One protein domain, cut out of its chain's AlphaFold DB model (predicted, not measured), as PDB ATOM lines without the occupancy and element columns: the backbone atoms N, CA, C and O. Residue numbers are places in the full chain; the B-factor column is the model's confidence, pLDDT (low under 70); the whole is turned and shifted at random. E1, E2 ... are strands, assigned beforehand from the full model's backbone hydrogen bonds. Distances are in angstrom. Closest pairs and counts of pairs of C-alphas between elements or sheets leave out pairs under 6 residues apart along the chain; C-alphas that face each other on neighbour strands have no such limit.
ATOM      1  N   ASP A  83      -2.413  -6.359 -30.505       90.94
ATOM      2  CA  ASP A  83      -3.736  -6.327 -29.859       90.94
ATOM      3  C   ASP A  83      -4.441  -7.705 -29.792       90.94
ATOM      4  O   ASP A  83      -5.661  -7.804 -29.635       90.94
ATOM      5  N   THR A  84      -3.651  -8.780 -29.887       94.44
ATOM      6  CA  THR A  84      -4.099 -10.163 -29.698       94.44
ATOM      7  C   THR A  84      -3.294 -10.863 -28.603       94.44
ATOM      8  O   THR A  84      -2.153 -10.498 -28.300       94.44
ATOM      9  N   HIS A  85      -3.880 -11.907 -28.026       93.12
ATOM     10  CA  HIS A  85      -3.251 -12.775 -27.041       93.12
ATOM     11  C   HIS A  85      -3.399 -14.242 -27.448       93.12
ATOM     12  O   HIS A  85      -4.378 -14.639 -28.078       93.12
ATOM     13  N   PHE A  86      -2.413 -15.063 -27.096       96.62
ATOM     14  CA  PHE A  86      -2.469 -16.494 -27.369       96.62
ATOM     15  C   PHE A  86      -3.364 -17.201 -26.353       96.62
ATOM     16  O   PHE A  86      -3.144 -17.105 -25.146       96.62
ATOM     17  N   GLU A  87      -4.323 -17.974 -26.846       96.38
ATOM     18  CA  GLU A  87      -5.118 -18.896 -26.046       96.38
ATOM     19  C   GLU A  87      -4.861 -20.339 -26.497       96.38
ATOM     20  O   GLU A  87      -4.650 -20.614 -27.680       96.38
ATOM     21  N   PHE A  88      -4.901 -21.289 -25.558       96.06
ATOM     22  CA  PHE A  88      -4.637 -22.702 -25.832       96.06
ATOM     23  C   PHE A  88      -5.641 -23.614 -25.138       96.06
ATOM     24  O   PHE A  88      -5.902 -23.487 -23.942       96.06
ATOM     25  N   ASN A  89      -6.160 -24.592 -25.877       95.38
ATOM     26  CA  ASN A  89      -7.006 -25.635 -25.332       95.38
ATOM     27  C   ASN A  89      -6.212 -26.929 -25.120       95.38
ATOM     28  O   ASN A  89      -5.813 -27.607 -26.071       95.38
ATOM     29  N   GLU A  90      -6.039 -27.321 -23.857       91.44
ATOM     30  CA  GLU A  90      -5.253 -28.507 -23.504       91.44
ATOM     31  C   GLU A  90      -5.850 -29.827 -23.988       91.44
ATOM     32  O   GLU A  90      -5.091 -30.772 -24.223       91.44
ATOM     33  N   LYS A  91      -7.178 -29.913 -24.117       87.75
ATOM     34  CA  LYS A  91      -7.869 -31.134 -24.540       87.75
ATOM     35  C   LYS A  91      -7.726 -31.346 -26.045       87.75
ATOM     36  O   LYS A  91      -7.407 -32.448 -26.468       87.75
ATOM     37  N   ALA A  92      -7.915 -30.287 -26.831       87.50
ATOM     38  CA  ALA A  92      -7.761 -30.320 -28.281       87.50
ATOM     39  C   ALA A  92      -6.294 -30.270 -28.736       87.50
ATOM     40  O   ALA A  92      -6.023 -30.528 -29.905       87.50
ATOM     41  N   LYS A  93      -5.359 -29.925 -27.835       92.69
ATOM     42  CA  LYS A  93      -3.942 -29.683 -28.158       92.69
ATOM     43  C   LYS A  93      -3.798 -28.696 -29.320       92.69
ATOM     44  O   LYS A  93      -3.051 -28.929 -30.265       92.69
ATOM     45  N   LYS A  94      -4.548 -27.596 -29.254       92.12
ATOM     46  CA  LYS A  94      -4.551 -26.530 -30.259       92.12
ATOM     47  C   LYS A  94      -4.708 -25.176 -29.580       92.12
ATOM     48  O   LYS A  94      -5.406 -25.067 -28.573       92.12
ATOM     49  N   GLY A  95      -4.074 -24.158 -30.146       94.00
ATOM     50  CA  GLY A  95      -4.193 -22.773 -29.706       94.00
ATOM     51  C   GLY A  95      -4.177 -21.813 -30.884       94.00
ATOM     52  O   GLY A  95      -3.860 -22.212 -32.005       94.00
ATOM     53  N   MET A  96      -4.566 -20.570 -30.627       95.44
ATOM     54  CA  MET A  96      -4.648 -19.506 -31.624       95.44
ATOM     55  C   MET A  96      -4.488 -18.145 -30.939       95.44
ATOM     56  O   MET A  96      -4.823 -17.995 -29.764       95.44
ATOM     57  N   CYS A  97      -3.980 -17.156 -31.674       95.62
ATOM     58  CA  CYS A  97      -3.979 -15.763 -31.238       95.62
ATOM     59  C   CYS A  97      -5.369 -15.156 -31.455       95.62
ATOM     60  O   CYS A  97      -5.849 -15.118 -32.588       95.62
ATOM     61  N   CYS A  98      -6.002 -14.689 -30.383       96.06
ATOM     62  CA  CYS A  98      -7.321 -14.075 -30.409       96.06
ATOM     63  C   CYS A  98      -7.241 -12.597 -30.034       96.06
ATOM     64  O   CYS A  98      -6.490 -12.220 -29.137       96.06
ATOM     65  N   ASP A  99      -8.046 -11.767 -30.697       95.88
ATOM     66  CA  ASP A  99      -8.256 -10.376 -30.285       95.88
ATOM     67  C   ASP A  99      -8.740 -10.324 -28.824       95.88
ATOM     68  O   ASP A  99      -9.457 -11.217 -28.366       95.88
ATOM     69  N   ASP A 100      -8.425  -9.256 -28.091       92.50
ATOM     70  CA  ASP A 100      -8.780  -9.133 -26.666       92.50
ATOM     71  C   ASP A 100     -10.288  -9.257 -26.375       92.50
ATOM     72  O   ASP A 100     -10.697  -9.766 -25.324       92.50
ATOM     73  N   ASN A 101     -11.133  -8.867 -27.334       94.38
ATOM     74  CA  ASN A 101     -12.591  -8.992 -27.264       94.38
ATOM     75  C   ASN A 101     -13.132 -10.356 -27.737       94.38
ATOM     76  O   ASN A 101     -14.349 -10.551 -27.774       94.38
ATOM     77  N   LYS A 102     -12.261 -11.308 -28.075       96.88
ATOM     78  CA  LYS A 102     -12.597 -12.679 -28.470       96.88
ATOM     79  C   LYS A 102     -12.004 -13.688 -27.492       96.88
ATOM     80  O   LYS A 102     -11.146 -13.342 -26.690       96.88
ATOM     81  N   PHE A 103     -12.514 -14.914 -27.524       95.94
ATOM     82  CA  PHE A 103     -12.015 -16.055 -26.756       95.94
ATOM     83  C   PHE A 103     -11.826 -17.272 -27.662       95.94
ATOM     84  O   PHE A 103     -12.508 -17.390 -28.685       95.94
ATOM     85  N   LEU A 104     -10.953 -18.204 -27.284       97.25
ATOM     86  CA  LEU A 104     -10.771 -19.452 -28.016       97.25
ATOM     87  C   LEU A 104     -11.960 -20.382 -27.782       97.25
ATOM     88  O   LEU A 104     -12.145 -20.960 -26.709       97.25
ATOM     89  N   SER A 105     -12.759 -20.568 -28.823       96.12
ATOM     90  CA  SER A 105     -13.808 -21.570 -28.863       96.12
ATOM     91  C   SER A 105     -13.304 -22.835 -29.549       96.12
ATOM     92  O   SER A 105     -12.469 -22.792 -30.456       96.12
ATOM     93  N   VAL A 106     -13.795 -23.980 -29.084       92.44
ATOM     94  CA  VAL A 106     -13.344 -25.296 -29.536       92.44
ATOM     95  C   VAL A 106     -14.537 -26.109 -29.983       92.44
ATOM     96  O   VAL A 106     -15.449 -26.370 -29.198       92.44
ATOM     97  N   ASN A 107     -14.478 -26.579 -31.222       90.38
ATOM     98  CA  ASN A 107     -15.373 -27.609 -31.702       90.38
ATOM     99  C   ASN A 107     -14.709 -28.973 -31.488       90.38
ATOM    100  O   ASN A 107     -13.822 -29.377 -32.240       90.38
ATOM    101  N   ALA A 108     -15.115 -29.672 -30.427       82.81
ATOM    102  CA  ALA A 108     -14.511 -30.950 -30.056       82.81
ATOM    103  C   ALA A 108     -14.755 -32.051 -31.100       82.81
ATOM    104  O   ALA A 108     -13.895 -32.909 -31.268       82.81
ATOM    105  N   THR A 109     -15.888 -32.008 -31.808       78.19
ATOM    106  CA  THR A 109     -16.263 -33.004 -32.822       78.19
ATOM    107  C   THR A 109     -15.274 -33.022 -33.980       78.19
ATOM    108  O   THR A 109     -14.833 -34.090 -34.391       78.19
ATOM    109  N   PHE A 110     -14.877 -31.841 -34.456       79.56
ATOM    110  CA  PHE A 110     -13.931 -31.690 -35.568       79.56
ATOM    111  C   PHE A 110     -12.496 -31.411 -35.098       79.56
ATOM    112  O   PHE A 110     -11.602 -31.165 -35.906       79.56
ATOM    113  N   GLY A 111     -12.268 -31.399 -33.780       86.94
ATOM    114  CA  GLY A 111     -11.001 -30.979 -33.188       86.94
ATOM    115  C   GLY A 111     -10.557 -29.597 -33.675       86.94
ATOM    116  O   GLY A 111      -9.360 -29.368 -33.829       86.94
ATOM    117  N   ALA A 112     -11.490 -28.697 -33.988       88.12
ATOM    118  CA  ALA A 112     -11.199 -27.373 -34.526       88.12
ATOM    119  C   ALA A 112     -11.175 -26.327 -33.409       88.12
ATOM    120  O   ALA A 112     -11.869 -26.465 -32.398       88.12
ATOM    121  N   VAL A 113     -10.378 -25.276 -33.595       93.88
ATOM    122  CA  VAL A 113     -10.332 -24.126 -32.688       93.88
ATOM    123  C   VAL A 113     -10.423 -22.835 -33.488       93.88
ATOM    124  O   VAL A 113      -9.941 -22.778 -34.617       93.88
ATOM    125  N   GLY A 114     -11.025 -21.810 -32.894       95.38
ATOM    126  CA  GLY A 114     -11.209 -20.509 -33.520       95.38
ATOM    127  C   GLY A 114     -11.612 -19.455 -32.495       95.38
ATOM    128  O   GLY A 114     -12.123 -19.781 -31.424       95.38
ATOM    129  N   CYS A 115     -11.356 -18.190 -32.805       96.81
ATOM    130  CA  CYS A 115     -11.618 -17.081 -31.894       96.81
ATOM    131  C   CYS A 115     -13.047 -16.551 -32.065       96.81
ATOM    132  O   CYS A 115     -13.372 -15.991 -33.112       96.81
ATOM    133  N   CYS A 116     -13.881 -16.669 -31.030       96.62
ATOM    134  CA  CYS A 116     -15.269 -16.205 -31.036       96.62
ATOM    135  C   CYS A 116     -15.489 -14.955 -30.174       96.62
ATOM    136  O   CYS A 116     -14.777 -14.775 -29.188       96.62
ATOM    137  N   PRO A 117     -16.469 -14.090 -30.502       96.56
ATOM    138  CA  PRO A 117     -16.750 -12.883 -29.726       96.56
ATOM    139  C   PRO A 117     -17.077 -13.179 -28.257       96.56
ATOM    140  O   PRO A 117     -17.878 -14.065 -27.953       96.56
ATOM    141  N   LYS A 118     -16.495 -12.404 -27.334       93.94
ATOM    142  CA  LYS A 118     -16.899 -12.377 -25.920       93.94
ATOM    143  C   LYS A 118     -18.191 -11.558 -25.776       93.94
ATOM    144  O   LYS A 118     -18.371 -10.553 -26.456       93.94
ATOM    145  N   GLY A 119     -19.060 -11.940 -24.839       90.81
ATOM    146  CA  GLY A 119     -20.267 -11.177 -24.491       90.81
ATOM    147  C   GLY A 119     -21.577 -11.921 -24.748       90.81
ATOM    148  O   GLY A 119     -21.601 -13.153 -24.789       90.81
ATOM    149  N   GLN A 120     -22.675 -11.162 -24.838       85.81
ATOM    150  CA  GLN A 120     -24.002 -11.675 -25.185       85.81
ATOM    151  C   GLN A 120     -24.409 -11.224 -26.600       85.81
ATOM    152  O   GLN A 120     -24.181 -10.058 -26.926       85.81
ATOM    153  N   PRO A 121     -25.034 -12.105 -27.406       87.69
ATOM    154  CA  PRO A 121     -25.285 -13.522 -27.118       87.69
ATOM    155  C   PRO A 121     -23.978 -14.327 -27.026       87.69
ATOM    156  O   PRO A 121     -22.944 -13.937 -27.569       87.69
ATOM    157  N   LYS A 122     -23.992 -15.430 -26.266       92.25
ATOM    158  CA  LYS A 122     -22.820 -16.319 -26.192       92.25
ATOM    159  C   LYS A 122     -22.597 -16.928 -27.569       92.25
ATOM    160  O   LYS A 122     -23.574 -17.322 -28.191       92.25
ATOM    161  N   HIS A 123     -21.348 -17.059 -27.999       94.19
ATOM    162  CA  HIS A 123     -21.002 -17.695 -29.269       94.19
ATOM    163  C   HIS A 123     -20.269 -19.021 -29.053       94.19
ATOM    164  O   HIS A 123     -19.670 -19.243 -28.001       94.19
ATOM    165  N   ALA A 124     -20.308 -19.902 -30.045       92.81
ATOM    166  CA  ALA A 124     -19.531 -21.133 -30.105       92.81
ATOM    167  C   ALA A 124     -19.011 -21.353 -31.531       92.81
ATOM    168  O   ALA A 124     -19.616 -20.884 -32.494       92.81
ATOM    169  N   LEU A 125     -17.882 -22.051 -31.663       94.88
ATOM    170  CA  LEU A 125     -17.331 -22.417 -32.961       94.88
ATOM    171  C   LEU A 125     -18.115 -23.588 -33.553       94.88
ATOM    172  O   LEU A 125     -18.098 -24.705 -33.024       94.88
ATOM    173  N   PHE A 126     -18.731 -23.345 -34.696       89.75
ATOM    174  CA  PHE A 126     -19.303 -24.374 -35.542       89.75
ATOM    175  C   PHE A 126     -18.387 -24.597 -36.736       89.75
ATOM    176  O   PHE A 126     -17.700 -23.682 -37.188       89.75
ATOM    177  N   VAL A 127     -18.347 -25.835 -37.202       82.19
ATOM    178  CA  VAL A 127     -17.575 -26.240 -38.371       82.19
ATOM    179  C   VAL A 127     -18.572 -26.841 -39.335       82.19
ATOM    180  O   VAL A 127     -19.335 -27.725 -38.941       82.19
ATOM    181  N   ASP A 128     -18.577 -26.323 -40.552       79.69
ATOM    182  CA  ASP A 128     -19.274 -26.924 -41.666       79.69
ATOM    183  C   ASP A 128     -18.547 -28.239 -41.986       79.69
ATOM    184  O   ASP A 128     -17.363 -28.224 -42.344       79.69
ATOM    185  N   PRO A 129     -19.213 -29.387 -41.804       64.00
ATOM    186  CA  PRO A 129     -18.597 -30.682 -42.041       64.00
ATOM    187  C   PRO A 129     -18.171 -30.893 -43.498       64.00
ATOM    188  O   PRO A 129     -17.290 -31.717 -43.733       64.00
ATOM    189  N   GLU A 130     -18.785 -30.207 -44.467       55.53
ATOM    190  CA  GLU A 130     -18.537 -30.422 -45.896       55.53
ATOM    191  C   GLU A 130     -17.307 -29.658 -46.382       55.53
ATOM    192  O   GLU A 130     -16.414 -30.228 -47.012       55.53
ATOM    193  N   SER A 131     -17.258 -28.361 -46.075       70.88
ATOM    194  CA  SER A 131     -16.187 -27.460 -46.506       70.88
ATOM    195  C   SER A 131     -15.005 -27.434 -45.531       70.88
ATOM    196  O   SER A 131     -13.900 -27.026 -45.896       70.88
ATOM    197  N   GLY A 132     -15.221 -27.859 -44.280       77.94
ATOM    198  CA  GLY A 132     -14.287 -27.637 -43.178       77.94
ATOM    199  C   GLY A 132     -14.197 -26.166 -42.763       77.94
ATOM    200  O   GLY A 132     -13.388 -25.827 -41.893       77.94
ATOM    201  N   GLU A 133     -15.007 -25.289 -43.368       79.75
ATOM    202  CA  GLU A 133     -15.114 -23.904 -42.945       79.75
ATOM    203  C   GLU A 133     -15.648 -23.850 -41.524       79.75
ATOM    204  O   GLU A 133     -16.411 -24.700 -41.075       79.75
ATOM    205  N   SER A 134     -15.230 -22.838 -40.779       88.12
ATOM    206  CA  SER A 134     -15.676 -22.680 -39.406       88.12
ATOM    207  C   SER A 134     -16.087 -21.251 -39.157       88.12
ATOM    208  O   SER A 134     -15.473 -20.316 -39.672       88.12
ATOM    209  N   SER A 135     -17.133 -21.090 -38.359       93.75
ATOM    210  CA  SER A 135     -17.643 -19.786 -37.986       93.75
ATOM    211  C   SER A 135     -18.125 -19.788 -36.548       93.75
ATOM    212  O   SER A 135     -18.523 -20.807 -35.980       93.75
ATOM    213  N   CYS A 136     -18.066 -18.611 -35.945       95.00
ATOM    214  CA  CYS A 136     -18.591 -18.375 -34.618       95.00
ATOM    215  C   CYS A 136     -20.061 -17.996 -34.731       95.00
ATOM    216  O   CYS A 136     -20.386 -16.874 -35.110       95.00
ATOM    217  N   CYS A 137     -20.934 -18.925 -34.367       92.06
ATOM    218  CA  CYS A 137     -22.373 -18.699 -34.315       92.06
ATOM    219  C   CYS A 137     -22.818 -18.477 -32.875       92.06
ATOM    220  O   CYS A 137     -22.098 -18.835 -31.940       92.06
ATOM    221  N   GLU A 138     -24.013 -17.921 -32.672       90.75
ATOM    222  CA  GLU A 138     -24.624 -17.921 -31.344       90.75
ATOM    223  C   GLU A 138     -24.696 -19.358 -30.808       90.75
ATOM    224  O   GLU A 138     -24.943 -20.305 -31.549       90.75
ATOM    225  N   ALA A 139     -24.482 -19.546 -29.510       82.00
ATOM    226  CA  ALA A 139     -24.420 -20.864 -28.883       82.00
ATOM    227  C   ALA A 139     -25.760 -21.625 -28.945       82.00
ATOM    228  O   ALA A 139     -25.798 -22.819 -28.666       82.00
ATOM    229  N   THR A 140     -26.849 -20.930 -29.275       81.88
ATOM    230  CA  THR A 140     -28.180 -21.487 -29.541       81.88
ATOM    231  C   THR A 140     -28.342 -21.996 -30.971       81.88
ATOM    232  O   THR A 140     -29.342 -22.654 -31.242       81.88
ATOM    233  N   ALA A 141     -27.402 -21.708 -31.879       79.19
ATOM    234  CA  ALA A 141     -27.437 -22.197 -33.248       79.19
ATOM    235  C   ALA A 141     -27.451 -23.727 -33.291       79.19
ATOM    236  O   ALA A 141     -26.784 -24.408 -32.510       79.19
ATOM    237  N   ILE A 142     -28.225 -24.257 -34.231       80.00
ATOM    238  CA  ILE A 142     -28.330 -25.691 -34.494       80.00
ATOM    239  C   ILE A 142     -27.244 -26.173 -35.463       80.00
ATOM    240  O   ILE A 142     -26.989 -27.372 -35.538       80.00
ATOM    241  N   GLY A 143     -26.569 -25.257 -36.163       77.31
ATOM    242  CA  GLY A 143     -25.362 -25.558 -36.928       77.31
ATOM    243  C   GLY A 143     -24.888 -24.409 -37.816       77.31
ATOM    244  O   GLY A 143     -25.425 -23.300 -37.772       77.31
ATOM    245  N   PHE A 144     -23.858 -24.699 -38.607       80.12
ATOM    246  CA  PHE A 144     -23.252 -23.805 -39.590       80.12
ATOM    247  C   PHE A 144     -23.015 -24.588 -40.880       80.12
ATOM    248  O   PHE A 144     -22.359 -25.627 -40.836       80.12
ATOM    249  N   TRP A 145     -23.589 -24.115 -41.982       84.62
ATOM    250  CA  TRP A 145     -23.423 -24.678 -43.323       84.62
ATOM    251  C   TRP A 145     -23.771 -23.614 -44.369       84.62
ATOM    252  O   TRP A 145     -24.506 -22.667 -44.067       84.62
ATOM    253  N   ASP A 146     -23.207 -23.742 -45.572       82.88
ATOM    254  CA  ASP A 146     -23.333 -22.764 -46.666       82.88
ATOM    255  C   ASP A 146     -22.918 -21.333 -46.261       82.88
ATOM    256  O   ASP A 146     -23.486 -20.339 -46.716       82.88
ATOM    257  N   GLY A 147     -21.950 -21.211 -45.345       82.00
ATOM    258  CA  GLY A 147     -21.482 -19.923 -44.830       82.00
ATOM    259  C   GLY A 147     -22.455 -19.211 -43.878       82.00
ATOM    260  O   GLY A 147     -22.215 -18.057 -43.517       82.00
ATOM    261  N   VAL A 148     -23.540 -19.866 -43.442       89.12
ATOM    262  CA  VAL A 148     -24.588 -19.258 -42.606       89.12
ATOM    263  C   VAL A 148     -24.790 -20.034 -41.303       89.12
ATOM    264  O   VAL A 148     -24.784 -21.263 -41.267       89.12
ATOM    265  N   CYS A 149     -24.980 -19.296 -40.208       85.00
ATOM    266  CA  CYS A 149     -25.390 -19.847 -38.921       85.00
ATOM    267  C   CYS A 149     -26.902 -20.071 -38.907       85.00
ATOM    268  O   CYS A 149     -27.671 -19.133 -39.112       85.00
ATOM    269  N   HIS A 150     -27.334 -21.287 -38.598       79.62
ATOM    270  CA  HIS A 150     -28.750 -21.631 -38.547       79.62
ATOM    271  C   HIS A 150     -29.216 -21.645 -37.099       79.62
ATOM    272  O   HIS A 150     -28.716 -22.415 -36.279       79.62
ATOM    273  N   LEU A 151     -30.159 -20.764 -36.774       83.94
ATOM    274  CA  LEU A 151     -30.781 -20.665 -35.456       83.94
ATOM    275  C   LEU A 151     -32.076 -21.493 -35.419       83.94
ATOM    276  O   LEU A 151     -32.713 -21.675 -36.457       83.94
ATOM    277  N   PRO A 152     -32.488 -22.004 -34.248       77.31
ATOM    278  CA  PRO A 152     -33.789 -22.642 -34.100       77.31
ATOM    279  C   PRO A 152     -34.902 -21.618 -34.365       77.31
ATOM    280  O   PRO A 152     -34.837 -20.496 -33.861       77.31
ATOM    281  N   ASP A 153     -35.924 -22.013 -35.134       71.06
ATOM    282  CA  ASP A 153     -37.066 -21.145 -35.439       71.06
ATOM    283  C   ASP A 153     -37.711 -20.638 -34.135       71.06
ATOM    284  O   ASP A 153     -38.061 -21.453 -33.266       71.06
TER     285      ASP A 153
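Overview. This is residues 83 to 153 of the 360 residues of an uncharacterized protein of Aspergillus campestris IBT 28561 (UniProt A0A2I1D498). The domain is a short stack of four two-stranded hairpins, E1 with E2, E3 with E4, E5 with E6 and E7 with E8, laid one on the next in the order of the chain along the longest axis. The hairpins turn progressively along the stack, from E1, which runs mainly toward lower y, to E7, which runs mainly toward lower z; the hairpin of E7 and E8 is the smallest and caps the end after E5 and E6. The printed part has 71 residues with no named helix and eight named strands, E1 to E8 in chain order, and its class is all strand. The four sheets, E1 - E2, E3 - E4, E5 - E6 and E7 - E8, are each antiparallel. The whole is compact, with a radius of gyration of the C-alphas of 12.0 A and spans of 35 by 25 by 18 A.

Along the chain. Find C-alpha 84 at (-4.099, -10.163, -29.698); there E1 begins, and it runs through residues 84 to 89 over 16.3 A. Read on to E2, residues 94 to 99, which spans 16.6 A. Next come E3, residues 102 to 107, with 15.5 A, and E4, residues 112 to 117, with 16.2 A. Look for C-alpha 123 at (-21.002, -17.695, -29.269), where E5 begins; it covers residues 123 to 127 and 12.9 A. E6 follows with residues 134 to 138 and 13.0 A. The last two strands have three residues each: E7, residues 143 to 145, and E8, residues 148 to 150, which ends at C-alpha 150, at (-28.750, -21.631, -38.547).

Arrangement. Start with the hairpin of E1 and E2, antiparallel at 153 degrees between their directions, where N 85 and O 98 are 2.9 A apart, within hydrogen-bond range. From E1, look to E3: their closest C-alphas, those of Glu 87 and Leu 104, are 6.0 A apart. E2 and E4 have 9 pairs of C-alphas within 8 A, the closest being Cys 98 and Cys 115 at 5.5 A. E1 and E4 are near each other, with 5 pairs of C-alphas within 10 A. In the hairpin of E3 and E4, antiparallel at 147 degrees, N 105 and O 114 are within hydrogen-bond range at 2.8 A. Going on to the next hairpin, you find Ser 105 of E3 and Leu 125 of E5 as closest C-alphas, 5.5 A apart. Cys 116 of E4 and Cys 136 of E6 are the closest C-alphas of their strands, at 5.3 A. E5 and E6 form an antiparallel hairpin at 146 degrees, with N 124 and O 137 within hydrogen-bond range at 2.8 A. At the last step, Phe 126 of E5 and Phe 144 of E7 are the closest C-alphas, 5.7 A apart, and those of Cys 137 of E6 and Cys 149 of E8 are 5.6 A apart. In the hairpin of E7 and E8, antiparallel at 149 degrees, N 150 and O 143 are 2.9 A apart, within hydrogen-bond range. E1 and E8 are apart, and E3 and E6 are only just apart, their closest C-alphas 8.1 A from each other.

Size, cuts and confidence. The two C-alphas farthest apart are those of Asp 83 and Asp 153, the first and last printed, at 36.9 A. The printed part has no cut and no long link; the link from E5 to E6, with 6 residues, is short, and the other links are tight. The mean pLDDT of the printed part is 88.0, and residues 129 to 130, between E5 and E6, are under 70.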